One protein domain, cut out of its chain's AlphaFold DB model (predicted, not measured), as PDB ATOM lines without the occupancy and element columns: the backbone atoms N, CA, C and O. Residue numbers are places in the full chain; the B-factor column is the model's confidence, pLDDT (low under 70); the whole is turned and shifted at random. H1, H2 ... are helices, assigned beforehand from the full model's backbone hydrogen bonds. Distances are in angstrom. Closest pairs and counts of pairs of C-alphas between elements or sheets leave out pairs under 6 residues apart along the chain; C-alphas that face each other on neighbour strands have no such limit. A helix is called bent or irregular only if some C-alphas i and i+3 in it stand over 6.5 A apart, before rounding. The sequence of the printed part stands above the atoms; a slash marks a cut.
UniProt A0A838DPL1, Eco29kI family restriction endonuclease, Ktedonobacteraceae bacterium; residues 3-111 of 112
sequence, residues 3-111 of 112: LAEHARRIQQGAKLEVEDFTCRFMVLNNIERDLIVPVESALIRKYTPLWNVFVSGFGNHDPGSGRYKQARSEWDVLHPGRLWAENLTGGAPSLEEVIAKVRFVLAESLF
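Overview. This is residues 3 to 111 of the 112 residues of the protein "Eco29kI family restriction endonuclease" of Ktedonobacteraceae bacterium (UniProt A0A838DPL1). This is an open set of helices with few contacts: the long helix H2 reaches out as an arm, residues 29 to 35 and 37 to 43 sticking out, while the short helices H3 and H4 lie near the middle and H6 runs off to one side, meeting H4 with residues 95 to 99 alone. H1 lies away from the other helices, and a long link, residues 13 to 29, leads from it to the tip of the arm at Asn 30. The printed part has 109 residues with six named helices, H1 to H6 in that order, and no named strand; the class is all helix. The whole is only just loose, close to compact, with a radius of gyration of the C-alphas of 15.9 A and spans of 43 by 41 by 26 A.

Arrangement. Begin with H2, residues 30 to 47, the longest helix. It is irregular, with C-alphas 34 and 37 at 7.0 A, and has a kink of 37 degrees near residue 38. Go on to H3, residues 50 to 53: it is close to H2 but not clearly touching, the closest C-alphas being those of Ile 44 and Asn 52, 7.1 A apart. H4, residues 74 to 78, is close to H3 but not clearly touching, with the C-alphas of Trp 51 and Trp 75 closest at 7.6 A. H6, residues 95 to 109, touches H4 with residues 95 to 99 alone; the closest C-alphas are those of Val 77 and Leu 95, 6.0 A apart. H3 and H6 are only just apart, their closest C-alphas 8.1 A from each other. H5, residues 83 to 86, is close to H4 but not clearly touching, with the C-alphas of Asp 76 and Ala 85 closest at 6.7 A. H1, residues 3 to 12, is apart from H2, H3, H4, H5 and H6. In H1, H4 and H6 every O i to N i+4 pair is within hydrogen-bond range, in H2 9 of 14 are, and H3 and H5 are too short for such a pair.

Along the chain. Find C-alpha 30 at (8.221, 44.128, 20.291); from there H2 runs 26.7 A to C-alpha 47. H3 measures 5.6 A, H4 6.3 A and H5 5.1 A. Look for C-alpha 3 at (22.874, 46.126, 34.753), where H1 begins its 14.3 A. H6 runs 21.1 A and ends at C-alpha 109, at (44.330, 36.459, 22.945).

Size, cuts and confidence. The C-alphas of Asn 30 and Glu 96 are the two farthest apart, at 46.0 A. The printed part has no cut. The links H1 to H2 and H3 to H4 are long, with 17 and 20 residues. The mean pLDDT of the printed part is 90.6, and you find low confidence, under 70, at residues 110 to 111.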
ATOM      1  N   LEU A   3      21.602  45.398  34.626       86.50
ATOM      2  CA  LEU A   3      22.874  46.126  34.753       86.50
ATOM      3  C   LEU A   3      23.191  46.530  36.198       86.50
ATOM      4  O   LEU A   3      24.310  46.338  36.659       86.50
ATOM      5  N   ALA A   4      22.192  47.017  36.939       86.56
ATOM      6  CA  ALA A   4      22.366  47.367  38.348       86.56
ATOM      7  C   ALA A   4      22.687  46.133  39.209       86.56
ATOM      8  O   ALA A   4      23.413  46.229  40.193       86.56
ATOM      9  N   GLU A   5      22.162  44.965  38.834       86.69
ATOM     10  CA  GLU A   5      22.498  43.699  39.482       86.69
ATOM     11  C   GLU A   5      23.961  43.308  39.231       86.69
ATOM     12  O   GLU A   5      24.670  42.970  40.175       86.69
ATOM     13  N   HIS A   6      24.435  43.406  37.986       86.44
ATOM     14  CA  HIS A   6      25.835  43.145  37.658       86.44
ATOM     15  C   HIS A   6      26.790  44.104  38.377       86.44
ATOM     16  O   HIS A   6      27.768  43.636  38.950       86.44
ATOM     17  N   ALA A   7      26.473  45.400  38.440       88.50
ATOM     18  CA  ALA A   7      27.272  46.375  39.184       88.50
ATOM     19  C   ALA A   7      27.407  46.000  40.670       88.50
ATOM     20  O   ALA A   7      28.515  45.962  41.198       88.50
ATOM     21  N   ARG A   8      26.304  45.613  41.328       86.69
ATOM     22  CA  ARG A   8      26.342  45.135  42.723       86.69
ATOM     23  C   ARG A   8      27.207  43.888  42.889       86.69
ATOM     24  O   ARG A   8      27.893  43.759  43.892       86.69
ATOM     25  N   ARG A   9      27.184  42.964  41.922       84.00
ATOM     26  CA  ARG A   9      28.020  41.752  41.962       84.00
ATOM     27  C   ARG A   9      29.501  42.063  41.804       84.00
ATOM     28  O   ARG A   9      30.305  41.384  42.428       84.00
ATOM     29  N   ILE A  10      29.847  43.054  40.983       87.19
ATOM     30  CA  ILE A  10      31.227  43.535  40.842       87.19
ATOM     31  C   ILE A  10      31.689  44.131  42.171       87.19
ATOM     32  O   ILE A  10      32.701  43.690  42.691       87.19
ATOM     33  N   GLN A  11      30.880  45.001  42.784       86.44
ATOM     34  CA  GLN A  11      31.163  45.597  44.099       86.44
ATOM     35  C   GLN A  11      31.273  44.565  45.235       86.44
ATOM     36  O   GLN A  11      31.953  44.801  46.227       86.44
ATOM     37  N   GLN A  12      30.578  43.430  45.118       83.75
ATOM     38  CA  GLN A  12      30.695  42.307  46.055       83.75
ATOM     39  C   GLN A  12      31.919  41.426  45.787       83.75
ATOM     40  O   GLN A  12      32.343  40.704  46.684       83.75
ATOM     41  N   GLY A  13      32.447  41.424  44.562       75.44
ATOM     42  CA  GLY A  13      33.632  40.660  44.203       75.44
ATOM     43  C   GLY A  13      34.873  41.311  44.800       75.44
ATOM     44  O   GLY A  13      35.103  42.505  44.629       75.44
ATOM     45  N   ALA A  14      35.691  40.531  45.499       71.38
ATOM     46  CA  ALA A  14      36.906  41.046  46.107       71.38
ATOM     47  C   ALA A  14      37.814  41.698  45.054       71.38
ATOM     48  O   ALA A  14      38.233  41.044  44.098       71.38
ATOM     49  N   LYS A  15      38.182  42.961  45.308       78.88
ATOM     50  CA  LYS A  15      39.195  43.738  44.570       78.88
ATOM     51  C   LYS A  15      38.802  44.174  43.149       78.88
ATOM     52  O   LYS A  15      39.695  44.416  42.340       78.88
ATOM     53  N   LEU A  16      37.508  44.265  42.833       87.44
ATOM     54  CA  LEU A  16      37.037  44.896  41.596       87.44
ATOM     55  C   LEU A  16      36.355  46.227  41.917       87.44
ATOM     56  O   LEU A  16      35.327  46.245  42.592       87.44
ATOM     57  N   GLU A  17      36.890  47.323  41.388       89.56
ATOM     58  CA  GLU A  17      36.255  48.638  41.476       89.56
ATOM     59  C   GLU A  17      35.270  48.796  40.317       89.56
ATOM     60  O   GLU A  17      35.584  48.476  39.170       89.56
ATOM     61  N   VAL A  18      34.046  49.255  40.593       90.12
ATOM     62  CA  VAL A  18      33.006  49.361  39.552       90.12
ATOM     63  C   VAL A  18      33.361  50.425  38.509       90.12
ATOM     64  O   VAL A  18      32.931  50.337  37.360       90.12
ATOM     65  N   GLU A  19      34.179  51.395  38.905       92.12
ATOM     66  CA  GLU A  19      34.706  52.495  38.104       92.12
ATOM     67  C   GLU A  19      35.609  52.013  36.957       92.12
ATOM     68  O   GLU A  19      35.695  52.689  35.932       92.12
ATOM     69  N   ASP A  20      36.205  50.822  37.078       93.06
ATOM     70  CA  ASP A  20      37.027  50.204  36.027       93.06
ATOM     71  C   ASP A  20      36.183  49.532  34.925       93.06
ATOM     72  O   ASP A  20      36.714  49.032  33.928       93.06
ATOM     73  N   PHE A  21      34.853  49.512  35.073       92.44
ATOM     74  CA  PHE A  21      33.940  48.853  34.143       92.44
ATOM     75  C   PHE A  21      33.096  49.854  33.359       92.44
ATOM     76  O   PHE A  21      32.529  50.811  33.882       92.44
ATOM     77  N   THR A  22      32.914  49.564  32.071       93.75
ATOM     78  CA  THR A  22      31.965  50.277  31.209       93.75
ATOM     79  C   THR A  22      30.974  49.299  30.596       93.75
ATOM     80  O   THR A  22      31.232  48.100  30.485       93.75
ATOM     81  N   CYS A  23      29.806  49.800  30.198       93.19
ATOM     82  CA  CYS A  23      28.763  48.981  29.597       93.19
ATOM     83  C   CYS A  23      28.202  49.656  28.345       93.19
ATOM     84  O   CYS A  23      27.946  50.859  28.329       93.19
ATOM     85  N   ARG A  24      27.969  48.851  27.305       93.31
ATOM     86  CA  ARG A  24      27.122  49.197  26.163       93.31
ATOM     87  C   ARG A  24      25.928  48.255  26.167       93.31
ATOM     88  O   ARG A  24      26.091  47.060  26.397       93.31
ATOM     89  N   PHE A  25      24.746  48.788  25.893       92.38
ATOM     90  CA  PHE A  25      23.521  48.004  25.812       92.38
ATOM     91  C   PHE A  25      22.703  48.428  24.595       92.38
ATOM     92  O   PHE A  25      22.800  49.557  24.122       92.38
ATOM     93  N   MET A  26      21.898  47.496  24.101       92.69
ATOM     94  CA  MET A  26      20.947  47.713  23.022       92.69
ATOM     95  C   MET A  26      19.564  47.330  23.533       92.69
ATOM     96  O   MET A  26      19.399  46.278  24.152       92.69
ATOM     97  N   VAL A  27      18.581  48.196  23.304       92.31
ATOM     98  CA  VAL A  27      17.189  47.940  23.679       92.31
ATOM     99  C   VAL A  27      16.477  47.369  22.459       92.31
ATOM    100  O   VAL A  27      16.405  48.037  21.435       92.31
ATOM    101  N   LEU A  28      15.966  46.145  22.580       92.31
ATOM    102  CA  LEU A  28      15.177  45.467  21.551       92.31
ATOM    103  C   LEU A  28      13.724  45.371  22.024       92.31
ATOM    104  O   LEU A  28      13.466  44.907  23.140       92.31
ATOM    105  N   ASN A  29      12.774  45.820  21.202       92.44
ATOM    106  CA  ASN A  29      11.362  45.915  21.581       92.44
ATOM    107  C   ASN A  29      10.448  45.153  20.616       92.44
ATOM    108  O   ASN A  29      10.788  44.901  19.465       92.44
ATOM    109  N   ASN A  30       9.244  44.813  21.086       94.31
ATOM    110  CA  ASN A  30       8.221  44.128  20.291       94.31
ATOM    111  C   ASN A  30       8.769  42.846  19.639       94.31
ATOM    112  O   ASN A  30       9.245  41.963  20.350       94.31
ATOM    113  N   ILE A  31       8.719  42.769  18.309       91.81
ATOM    114  CA  ILE A  31       9.177  41.627  17.513       91.81
ATOM    115  C   ILE A  31      10.698  41.426  17.569       91.81
ATOM    116  O   ILE A  31      11.189  40.316  17.414       91.81
ATOM    117  N   GLU A  32      11.469  42.476  17.861       93.25
ATOM    118  CA  GLU A  32      12.932  42.393  17.933       93.25
ATOM    119  C   GLU A  32      13.409  41.653  19.189       93.25
ATOM    120  O   GLU A  32      14.573  41.268  19.271       93.25
ATOM    121  N   ARG A  33      12.531  41.429  20.179       92.62
ATOM    122  CA  ARG A  33      12.868  40.660  21.391       92.62
ATOM    123  C   ARG A  33      13.318  39.240  21.063       92.62
ATOM    124  O   ARG A  33      14.174  38.703  21.763       92.62
ATOM    125  N   ASP A  34      12.818  38.677  19.969       94.50
ATOM    126  CA  ASP A  34      13.205  37.349  19.494       94.50
ATOM    127  C   ASP A  34      14.677  37.308  19.035       94.50
ATOM    128  O   ASP A  34      15.292  36.243  18.981       94.50
ATOM    129  N   LEU A  35      15.284  38.475  18.777       95.69
ATOM    130  CA  LEU A  35      16.692  38.611  18.402       95.69
ATOM    131  C   LEU A  35      17.646  38.671  19.602       95.69
ATOM    132  O   LEU A  35      18.853  38.592  19.389       95.69
ATOM    133  N   ILE A  36      17.157  38.759  20.847       94.69
ATOM    134  CA  ILE A  36      18.019  38.872  22.039       94.69
ATOM    135  C   ILE A  36      19.021  37.710  22.108       94.69
ATOM    136  O   ILE A  36      20.227  37.946  22.178       94.69
ATOM    137  N   VAL A  37      18.541  36.463  22.033       95.19
ATOM    138  CA  VAL A  37      19.389  35.262  22.157       95.19
ATOM    139  C   VAL A  37      20.341  35.089  20.959       95.19
ATOM    140  O   VAL A  37      21.532  34.847  21.183       95.19
ATOM    141  N   PRO A  38      19.893  35.239  19.693       96.75
ATOM    142  CA  PRO A  38      20.798  35.218  18.543       96.75
ATOM    143  C   PRO A  38      21.885  36.296  18.594       96.75
ATOM    144  O   PRO A  38      23.048  35.998  18.324       96.75
ATOM    145  N   VAL A  39      21.532  37.532  18.964       96.56
ATOM    146  CA  VAL A  39      22.489  38.641  19.059       96.56
ATOM    147  C   VAL A  39      23.492  38.395  20.179       96.56
ATOM    148  O   VAL A  39      24.690  38.535  19.948       96.56
ATOM    149  N   GLU A  40      23.038  37.984  21.365       95.69
ATOM    150  CA  GLU A  40      23.929  37.623  22.474       95.69
ATOM    151  C   GLU A  40      24.915  36.530  22.049       95.69
ATOM    152  O   GLU A  40      26.128  36.681  22.205       95.69
ATOM    153  N   SER A  41      24.412  35.471  21.411       96.69
ATOM    154  CA  SER A  41      25.240  34.375  20.903       96.69
ATOM    155  C   SER A  41      26.262  34.853  19.867       96.69
ATOM    156  O   SER A  41      27.418  34.427  19.897       96.69
ATOM    157  N   ALA A  42      25.866  35.746  18.956       97.31
ATOM    158  CA  ALA A  42      26.759  36.316  17.953       97.31
ATOM    159  C   ALA A  42      27.851  37.193  18.586       97.31
ATOM    160  O   ALA A  42      29.010  37.109  18.182       97.31
ATOM    161  N   LEU A  43      27.513  37.993  19.604       96.69
ATOM    162  CA  LEU A  43      28.476  38.812  20.343       96.69
ATOM    163  C   LEU A  43      29.468  37.945  21.127       96.69
ATOM    164  O   LEU A  43      30.667  38.211  21.075       96.69
ATOM    165  N   ILE A  44      28.997  36.881  21.788       95.75
ATOM    166  CA  ILE A  44      29.868  35.931  22.495       95.75
ATOM    167  C   ILE A  44      30.837  35.262  21.518       95.75
ATOM    168  O   ILE A  44      32.027  35.204  21.800       95.75
ATOM    169  N   ARG A  45      30.365  34.805  20.353       95.38
ATOM    170  CA  ARG A  45      31.235  34.195  19.331       95.38
ATOM    171  C   ARG A  45      32.241  35.177  18.744       95.38
ATOM    172  O   ARG A  45      33.352  34.783  18.420       95.38
ATOM    173  N   LYS A  46      31.839  36.436  18.562       95.12
ATOM    174  CA  LYS A  46      32.682  37.463  17.947       95.12
ATOM    175  C   LYS A  46      33.793  37.944  18.876       95.12
ATOM    176  O   LYS A  46      34.897  38.187  18.406       95.12
ATOM    177  N   TYR A  47      33.483  38.146  20.154       93.56
ATOM    178  CA  TYR A  47      34.408  38.764  21.110       93.56
ATOM    179  C   TYR A  47      35.023  37.777  22.099       93.56
ATOM    180  O   TYR A  47      35.902  38.169  22.858       93.56
ATOM    181  N   THR A  48      34.538  36.535  22.128       94.25
ATOM    182  CA  THR A  48      34.964  35.467  23.042       94.25
ATOM    183  C   THR A  48      35.191  35.965  24.484       94.25
ATOM    184  O   THR A  48      36.284  35.804  25.027       94.25
ATOM    185  N   PRO A  49      34.200  36.621  25.129       94.12
ATOM    186  CA  PRO A  49      34.444  37.321  26.387       94.12
ATOM    187  C   PRO A  49      34.885  36.368  27.503       94.12
ATOM    188  O   PRO A  49      34.294  35.300  27.689       94.12
ATOM    189  N   LEU A  50      35.874  36.796  28.297       94.12
ATOM    190  CA  LEU A  50      36.511  35.974  29.332       94.12
ATOM    191  C   LEU A  50      35.496  35.306  30.271       94.12
ATOM    192  O   LEU A  50      35.548  34.097  30.477       94.12
ATOM    193  N   TRP A  51      34.542  36.077  30.802       94.81
ATOM    194  CA  TRP A  51      33.552  35.598  31.779       94.81
ATOM    195  C   TRP A  51      32.364  34.837  31.168       94.81
ATOM    196  O   TRP A  51      31.517  34.324  31.900       94.81
ATOM    197  N   ASN A  52      32.277  34.766  29.837       95.38
ATOM    198  CA  ASN A  52      31.278  33.960  29.136       95.38
ATOM    199  C   ASN A  52      31.853  32.612  28.698       95.38
ATOM    200  O   ASN A  52      31.139  31.614  28.733       95.38
ATOM    201  N   VAL A  53      33.117  32.592  28.268       94.56
ATOM    202  CA  VAL A  53      33.715  31.426  27.602       94.56
ATOM    203  C   VAL A  53      34.681  30.669  28.509       94.56
ATOM    204  O   VAL A  53      34.660  29.441  28.531       94.56
ATOM    205  N   PHE A  54      35.518  31.377  29.272       95.00
ATOM    206  CA  PHE A  54      36.655  30.761  29.963       95.00
ATOM    207  C   PHE A  54      36.553  30.789  31.483       95.00
ATOM    208  O   PHE A  54      37.132  29.925  32.126       95.00
ATOM    209  N   VAL A  55      35.848  31.755  32.067       95.31
ATOM    210  CA  VAL A  55      35.655  31.866  33.517       95.31
ATOM    211  C   VAL A  55      34.164  31.868  33.801       95.31
ATOM    212  O   VAL A  55      33.493  32.892  33.685       95.31
ATOM    213  N   SER A  56      33.634  30.705  34.157       94.12
ATOM    214  CA  SER A  56      32.197  30.537  34.377       94.12
ATOM    215  C   SER A  56      31.732  31.096  35.733       94.12
ATOM    216  O   SER A  56      32.467  31.082  36.719       94.12
ATOM    217  N   GLY A  57      30.477  31.566  35.795       93.69
ATOM    218  CA  GLY A  57      29.772  31.831  37.058       93.69
ATOM    219  C   GLY A  57      29.481  33.289  37.426       93.69
ATOM    220  O   GLY A  57      28.764  33.543  38.400       93.69
ATOM    221  N   PHE A  58      29.919  34.271  36.629       93.62
ATOM    222  CA  PHE A  58      29.555  35.679  36.861       93.62
ATOM    223  C   PHE A  58      28.027  35.886  36.906       93.62
ATOM    224  O   PHE A  58      27.503  36.590  37.773       93.62
ATOM    225  N   GLY A  59      27.308  35.218  35.997       90.75
ATOM    226  CA  GLY A  59      25.851  35.271  35.858       90.75
ATOM    227  C   GLY A  59      25.058  34.452  36.885       90.75
ATOM    228  O   GLY A  59      23.836  34.616  36.949       90.75
ATOM    229  N   ASN A  60      25.710  33.638  37.721       91.94
ATOM    230  CA  ASN A  60      25.034  32.752  38.674       91.94
ATOM    231  C   ASN A  60      24.277  33.534  39.754       91.94
ATOM    232  O   ASN A  60      24.629  34.663  40.091       91.94
ATOM    233  N   HIS A  61      23.212  32.931  40.271       88.44
ATOM    234  CA  HIS A  61      22.456  33.433  41.420       88.44
ATOM    235  C   HIS A  61      22.589  32.422  42.556       88.44
ATOM    236  O   HIS A  61      23.025  31.293  42.316       88.44
ATOM    237  N   ASP A  62      22.169  32.818  43.760       87.06
ATOM    238  CA  ASP A  62      22.024  31.886  44.876       87.06
ATOM    239  C   ASP A  62      21.204  30.668  44.409       87.06
ATOM    240  O   ASP A  62      20.091  30.826  43.888       87.06
ATOM    241  N   PRO A  63      21.749  29.450  44.531       86.44
ATOM    242  CA  PRO A  63      21.047  28.258  44.098       86.44
ATOM    243  C   PRO A  63      19.858  27.902  45.003       86.44
ATOM    244  O   PRO A  63      19.077  27.014  44.660       86.44
ATOM    245  N   GLY A  64      19.667  28.566  46.137       85.06
ATOM    246  CA  GLY A  64      18.593  28.274  47.072       85.06
ATOM    247  C   GLY A  64      18.806  26.964  47.833       85.06
ATOM    248  O   GLY A  64      19.834  26.285  47.728       85.06
ATOM    249  N   SER A  65      17.813  26.605  48.646       81.38
ATOM    250  CA  SER A  65      17.889  25.454  49.545       81.38
ATOM    251  C   SER A  65      18.130  24.133  48.799       81.38
ATOM    252  O   SER A  65      17.647  23.900  47.692       81.38
ATOM    253  N   GLY A  66      18.924  23.250  49.411       80.69
ATOM    254  CA  GLY A  66      19.178  21.895  48.906       80.69
ATOM    255  C   GLY A  66      20.257  21.771  47.826       80.69
ATOM    256  O   GLY A  66      20.674  20.655  47.523       80.69
ATOM    257  N   ARG A  67      20.774  22.881  47.286       84.38
ATOM    258  CA  ARG A  67      21.798  22.865  46.226       84.38
ATOM    259  C   ARG A  67      23.196  23.296  46.688       84.38
ATOM    260  O   ARG A  67      24.086  23.443  45.860       84.38
ATOM    261  N   TYR A  68      23.437  23.424  47.991       87.62
ATOM    262  CA  TYR A  68      24.736  23.844  48.545       87.62
ATOM    263  C   TYR A  68      25.878  22.828  48.371       87.62
ATOM    264  O   TYR A  68      27.036  23.179  48.543       87.62
ATOM    265  N   LYS A  69      25.582  21.586  47.966       90.88
ATOM    266  CA  LYS A  69      26.608  20.579  47.633       90.88
ATOM    267  C   LYS A  69      27.312  20.826  46.292       90.88
ATOM    268  O   LYS A  69      28.225  20.082  45.948       90.88
ATOM    269  N   GLN A  70      26.873  21.813  45.509       91.19
ATOM    270  CA  GLN A  70      27.563  22.175  44.270       91.19
ATOM    271  C   GLN A  70      28.901  22.861  44.566       91.19
ATOM    272  O   GLN A  70      29.100  23.423  45.643       91.19
ATOM    273  N   ALA A  71      29.816  22.799  43.604       92.62
ATOM    274  CA  ALA A  71      31.097  23.485  43.685       92.62
ATOM    275  C   ALA A  71      30.932  25.000  43.502       92.62
ATOM    276  O   ALA A  71      30.019  25.454  42.806       92.62
ATOM    277  N   ARG A  72      31.848  25.779  44.089       94.19
ATOM    278  CA  ARG A  72      31.997  27.197  43.736       94.19
ATOM    279  C   ARG A  72      32.382  27.328  42.265       94.19
ATOM    280  O   ARG A  72      33.128  26.503  41.738       94.19
ATOM    281  N   SER A  73      31.872  28.368  41.615       95.25
ATOM    282  CA  SER A  73      32.245  28.669  40.234       95.25
ATOM    283  C   SER A  73      33.667  29.229  40.150       95.25
ATOM    284  O   SER A  73      34.180  29.774  41.125       95.25
ATOM    285  N   GLU A  74      34.290  29.155  38.974       95.94
ATOM    286  CA  GLU A  74      35.615  29.748  38.732       95.94
ATOM    287  C   GLU A  74      35.623  31.256  39.022       95.94
ATOM    288  O   GLU A  74      36.588  31.784  39.573       95.94
ATOM    289  N   TRP A  75      34.523  31.950  38.702       95.06
ATOM    290  CA  TRP A  75      34.375  33.365  39.017       95.06
ATOM    291  C   TRP A  75      34.373  33.621  40.529       95.06
ATOM    292  O   TRP A  75      35.045  34.550  40.965       95.06
ATOM    293  N   ASP A  76      33.661  32.805  41.318       94.25
ATOM    294  CA  ASP A  76      33.588  32.954  42.784       94.25
ATOM    295  C   ASP A  76      34.891  32.517  43.485       94.25
ATOM    296  O   ASP A  76      35.162  32.947  44.606       94.25
ATOM    297  N   VAL A  77      35.707  31.674  42.839       94.44
ATOM    298  CA  VAL A  77      37.072  31.347  43.288       94.44
ATOM    299  C   VAL A  77      38.011  32.538  43.070       94.44
ATOM    300  O   VAL A  77      38.760  32.892  43.978       94.44
ATOM    301  N   LEU A  78      37.955  33.183  41.898       93.75
ATOM    302  CA  LEU A  78      38.773  34.366  41.591       93.75
ATOM    303  C   LEU A  78      38.348  35.616  42.375       93.75
ATOM    304  O   LEU A  78      39.199  36.404  42.780       93.75
ATOM    305  N   HIS A  79      37.042  35.799  42.568       93.12
ATOM    306  CA  HIS A  79      36.443  36.998  43.154       93.12
ATOM    307  C   HIS A  79      35.541  36.605  44.339       93.12
ATOM    308  O   HIS A  79      34.309  36.627  44.220       93.12
ATOM    309  N   PRO A  80      36.122  36.217  45.490       91.50
ATOM    310  CA  PRO A  80      35.340  35.880  46.678       91.50
ATOM    311  C   PRO A  80      34.529  37.088  47.179       91.50
ATOM    312  O   PRO A  80      34.888  38.229  46.901       91.50
ATOM    313  N   GLY A  81      33.452  36.846  47.934       88.25
ATOM    314  CA  GLY A  81      32.638  37.904  48.563       88.25
ATOM    315  C   GLY A  81      31.120  37.745  48.405       88.25
ATOM    316  O   GLY A  81      30.338  38.409  49.088       88.25
ATOM    317  N   ARG A  82      30.659  36.808  47.565       89.62
ATOM    318  CA  ARG A  82      29.249  36.391  47.562       89.62
ATOM    319  C   ARG A  82      28.988  35.421  48.716       89.62
ATOM    320  O   ARG A  82      29.351  34.252  48.627       89.62
ATOM    321  N   LEU A  83      28.272  35.878  49.742       88.69
ATOM    322  CA  LEU A  83      27.909  35.082  50.930       88.69
ATOM    323  C   LEU A  83      27.333  33.690  50.601       88.69
ATOM    324  O   LEU A  83      27.693  32.699  51.224       88.69
ATOM    325  N   TRP A  84      26.457  33.579  49.597       90.44
ATOM    326  CA  TRP A  84      25.874  32.282  49.224       90.44
ATOM    327  C   TRP A  84      26.894  31.336  48.583       90.44
ATOM    328  O   TRP A  84      26.795  30.122  48.764       90.44
ATOM    329  N   ALA A  85      27.885  31.873  47.862       91.75
ATOM    330  CA  ALA A  85      28.960  31.073  47.291       91.75
ATOM    331  C   ALA A  85      29.859  30.533  48.406       91.75
ATOM    332  O   ALA A  85      30.424  29.447  48.276       91.75
ATOM    333  N   GLU A  86      29.949  31.247  49.534       88.31
ATOM    334  CA  GLU A  86      30.746  30.797  50.667       88.31
ATOM    335  C   GLU A  86      30.238  29.492  51.275       88.31
ATOM    336  O   GLU A  86      31.042  28.641  51.653       88.31
ATOM    337  N   ASN A  87      28.917  29.312  51.252       90.06
ATOM    338  CA  ASN A  87      28.205  28.150  51.775       90.06
ATOM    339  C   ASN A  87      28.239  26.924  50.845       90.06
ATOM    340  O   ASN A  87      27.662  25.886  51.177       90.06
ATOM    341  N   LEU A  88      28.859  27.032  49.667       92.06
ATOM    342  CA  LEU A  88      29.002  25.921  48.732       92.06
ATOM    343  C   LEU A  88      30.091  24.950  49.195       92.06
ATOM    344  O   LEU A  88      31.202  25.367  49.521       92.06
ATOM    345  N   THR A  89      29.780  23.654  49.196       91.19
ATOM    346  CA  THR A  89      30.643  22.600  49.760       91.19
ATOM    347  C   THR A  89      31.175  21.604  48.733       91.19
ATOM    348  O   THR A  89      31.922  20.696  49.096       91.19
ATOM    349  N   GLY A  90      30.811  21.742  47.454       91.12
ATOM    350  CA  GLY A  90      31.361  20.902  46.391       91.12
ATOM    351  C   GLY A  90      32.830  21.217  46.092       91.12
ATOM    352  O   GLY A  90      33.311  22.313  46.379       91.12
ATOM    353  N   GLY A  91      33.537  20.263  45.481       90.75
ATOM    354  CA  GLY A  91      34.945  20.418  45.103       90.75
ATOM    355  C   GLY A  91      35.136  21.511  44.051       90.75
ATOM    356  O   GLY A  91      34.827  21.301  42.880       90.75
ATOM    357  N   ALA A  92      35.611  22.676  44.481       90.25
ATOM    358  CA  ALA A  92      35.948  23.799  43.614       90.25
ATOM    359  C   ALA A  92      37.385  23.668  43.078       90.25
ATOM    360  O   ALA A  92      38.222  23.074  43.764       90.25
ATOM    361  N   PRO A  93      37.690  24.227  41.893       92.38
ATOM    362  CA  PRO A  93      39.074  24.353  41.447       92.38
ATOM    363  C   PRO A  93      39.863  25.252  42.406       92.38
ATOM    364  O   PRO A  93      39.301  26.138  43.060       92.38
ATOM    365  N   SER A  94      41.172  25.033  42.478       95.56
ATOM    366  CA  SER A  94      42.079  25.901  43.228       95.56
ATOM    367  C   SER A  94      42.226  27.267  42.553       95.56
ATOM    368  O   SER A  94      42.037  27.418  41.342       95.56
ATOM    369  N   LEU A  95      42.586  28.284  43.336       95.12
ATOM    370  CA  LEU A  95      42.809  29.631  42.813       95.12
ATOM    371  C   LEU A  95      43.940  29.639  41.773       95.12
ATOM    372  O   LEU A  95      43.842  30.310  40.746       95.12
ATOM    373  N   GLU A  96      44.989  28.861  42.017       97.19
ATOM    374  CA  GLU A  96      46.157  28.717  41.157       97.19
ATOM    375  C   GLU A  96      45.788  28.142  39.786       97.19
ATOM    376  O   GLU A  96      46.227  28.674  38.764       97.19
ATOM    377  N   GLU A  97      44.943  27.107  39.745       96.25
ATOM    378  CA  GLU A  97      44.452  26.510  38.498       96.25
ATOM    379  C   GLU A  97      43.657  27.522  37.671       96.25
ATOM    380  O   GLU A  97      43.894  27.675  36.468       96.25
ATOM    381  N   VAL A  98      42.745  28.262  38.312       96.12
ATOM    382  CA  VAL A  98      41.927  29.254  37.603       96.12
ATOM    383  C   VAL A  98      42.789  30.424  37.111       96.12
ATOM    384  O   VAL A  98      42.629  30.869  35.973       96.12
ATOM    385  N   ILE A  99      43.758  30.897  37.906       95.94
ATOM    386  CA  ILE A  99      44.704  31.943  37.481       95.94
ATOM    387  C   ILE A  99      45.559  31.468  36.300       95.94
ATOM    388  O   ILE A  99      45.753  32.228  35.347       95.94
ATOM    389  N   ALA A 100      46.071  30.235  36.336       96.38
ATOM    390  CA  ALA A 100      46.865  29.675  35.245       96.38
ATOM    391  C   ALA A 100      46.054  29.616  33.942       96.38
ATOM    392  O   ALA A 100      46.541  30.056  32.898       96.38
ATOM    393  N   LYS A 101      44.791  29.178  34.021       95.31
ATOM    394  CA  LYS A 101      43.850  29.180  32.892       95.31
ATOM    395  C   LYS A 101      43.646  30.584  32.317       95.31
ATOM    396  O   LYS A 101      43.765  30.770  31.110       95.31
ATOM    397  N   VAL A 102      43.382  31.584  33.164       95.00
ATOM    398  CA  VAL A 102      43.185  32.977  32.718       95.00
ATOM    399  C   VAL A 102      44.442  33.528  32.047       95.00
ATOM    400  O   VAL A 102      44.348  34.138  30.985       95.00
ATOM    401  N   ARG A 103      45.625  33.288  32.625       95.56
ATOM    402  CA  ARG A 103      46.900  33.727  32.038       95.56
ATOM    403  C   ARG A 103      47.147  33.109  30.667       95.56
ATOM    404  O   ARG A 103      47.565  33.828  29.766       95.56
ATOM    405  N   PHE A 104      46.871  31.816  30.513       94.62
ATOM    406  CA  PHE A 104      46.999  31.122  29.235       94.62
ATOM    407  C   PHE A 104      46.097  31.755  28.164       94.62
ATOM    408  O   PHE A 104      46.583  32.158  27.112       94.62
ATOM    409  N   VAL A 105      44.812  31.946  28.476       92.19
ATOM    410  CA  VAL A 105      43.833  32.551  27.555       92.19
ATOM    411  C   VAL A 105      44.218  33.978  27.169       92.19
ATOM    412  O   VAL A 105      44.144  34.339  25.996       92.19
ATOM    413  N   LEU A 106      44.627  34.805  28.136       90.12
ATOM    414  CA  LEU A 106      45.041  36.182  27.856       90.12
ATOM    415  C   LEU A 106      46.313  36.228  27.007       90.12
ATOM    416  O   LEU A 106      46.417  37.093  26.144       90.12
ATOM    417  N   ALA A 107      47.248  35.298  27.214       90.81
ATOM    418  CA  ALA A 107      48.433  35.190  26.377       90.81
ATOM    419  C   ALA A 107      48.061  34.834  24.931       90.81
ATOM    420  O   ALA A 107      48.488  35.540  24.028       90.81
ATOM    421  N   GLU A 108      47.214  33.825  24.700       83.31
ATOM    422  CA  GLU A 108      46.750  33.480  23.344       83.31
ATOM    423  C   GLU A 108      45.944  34.611  22.689       83.31
ATOM    424  O   GLU A 108      46.089  34.868  21.500       83.31
ATOM    425  N   SER A 109      45.145  35.348  23.463       71.75
ATOM    426  CA  SER A 109      44.330  36.459  22.945       71.75
ATOM    427  C   SER A 109      45.157  37.683  22.522       71.75
ATOM    428  O   SER A 109      44.667  38.527  21.774       71.75
ATOM    429  N   LEU A 110      46.397  37.804  23.015       58.75
ATOM    430  CA  LEU A 110      47.350  38.856  22.641       58.75
ATOM    431  C   LEU A 110      48.138  38.523  21.362       58.75
ATOM    432  O   LEU A 110      48.829  39.400  20.842       58.75
ATOM    433  N   PHE A 111      48.010  37.301  20.841       49.75
ATOM    434  CA  PHE A 111      48.596  36.867  19.575       49.75
ATOM    435  C   PHE A 111      47.481  36.487  18.580       49.75
ATOM    436  O   PHE A 111      47.175  35.303  18.440       49.75
TER     437      PHE A 111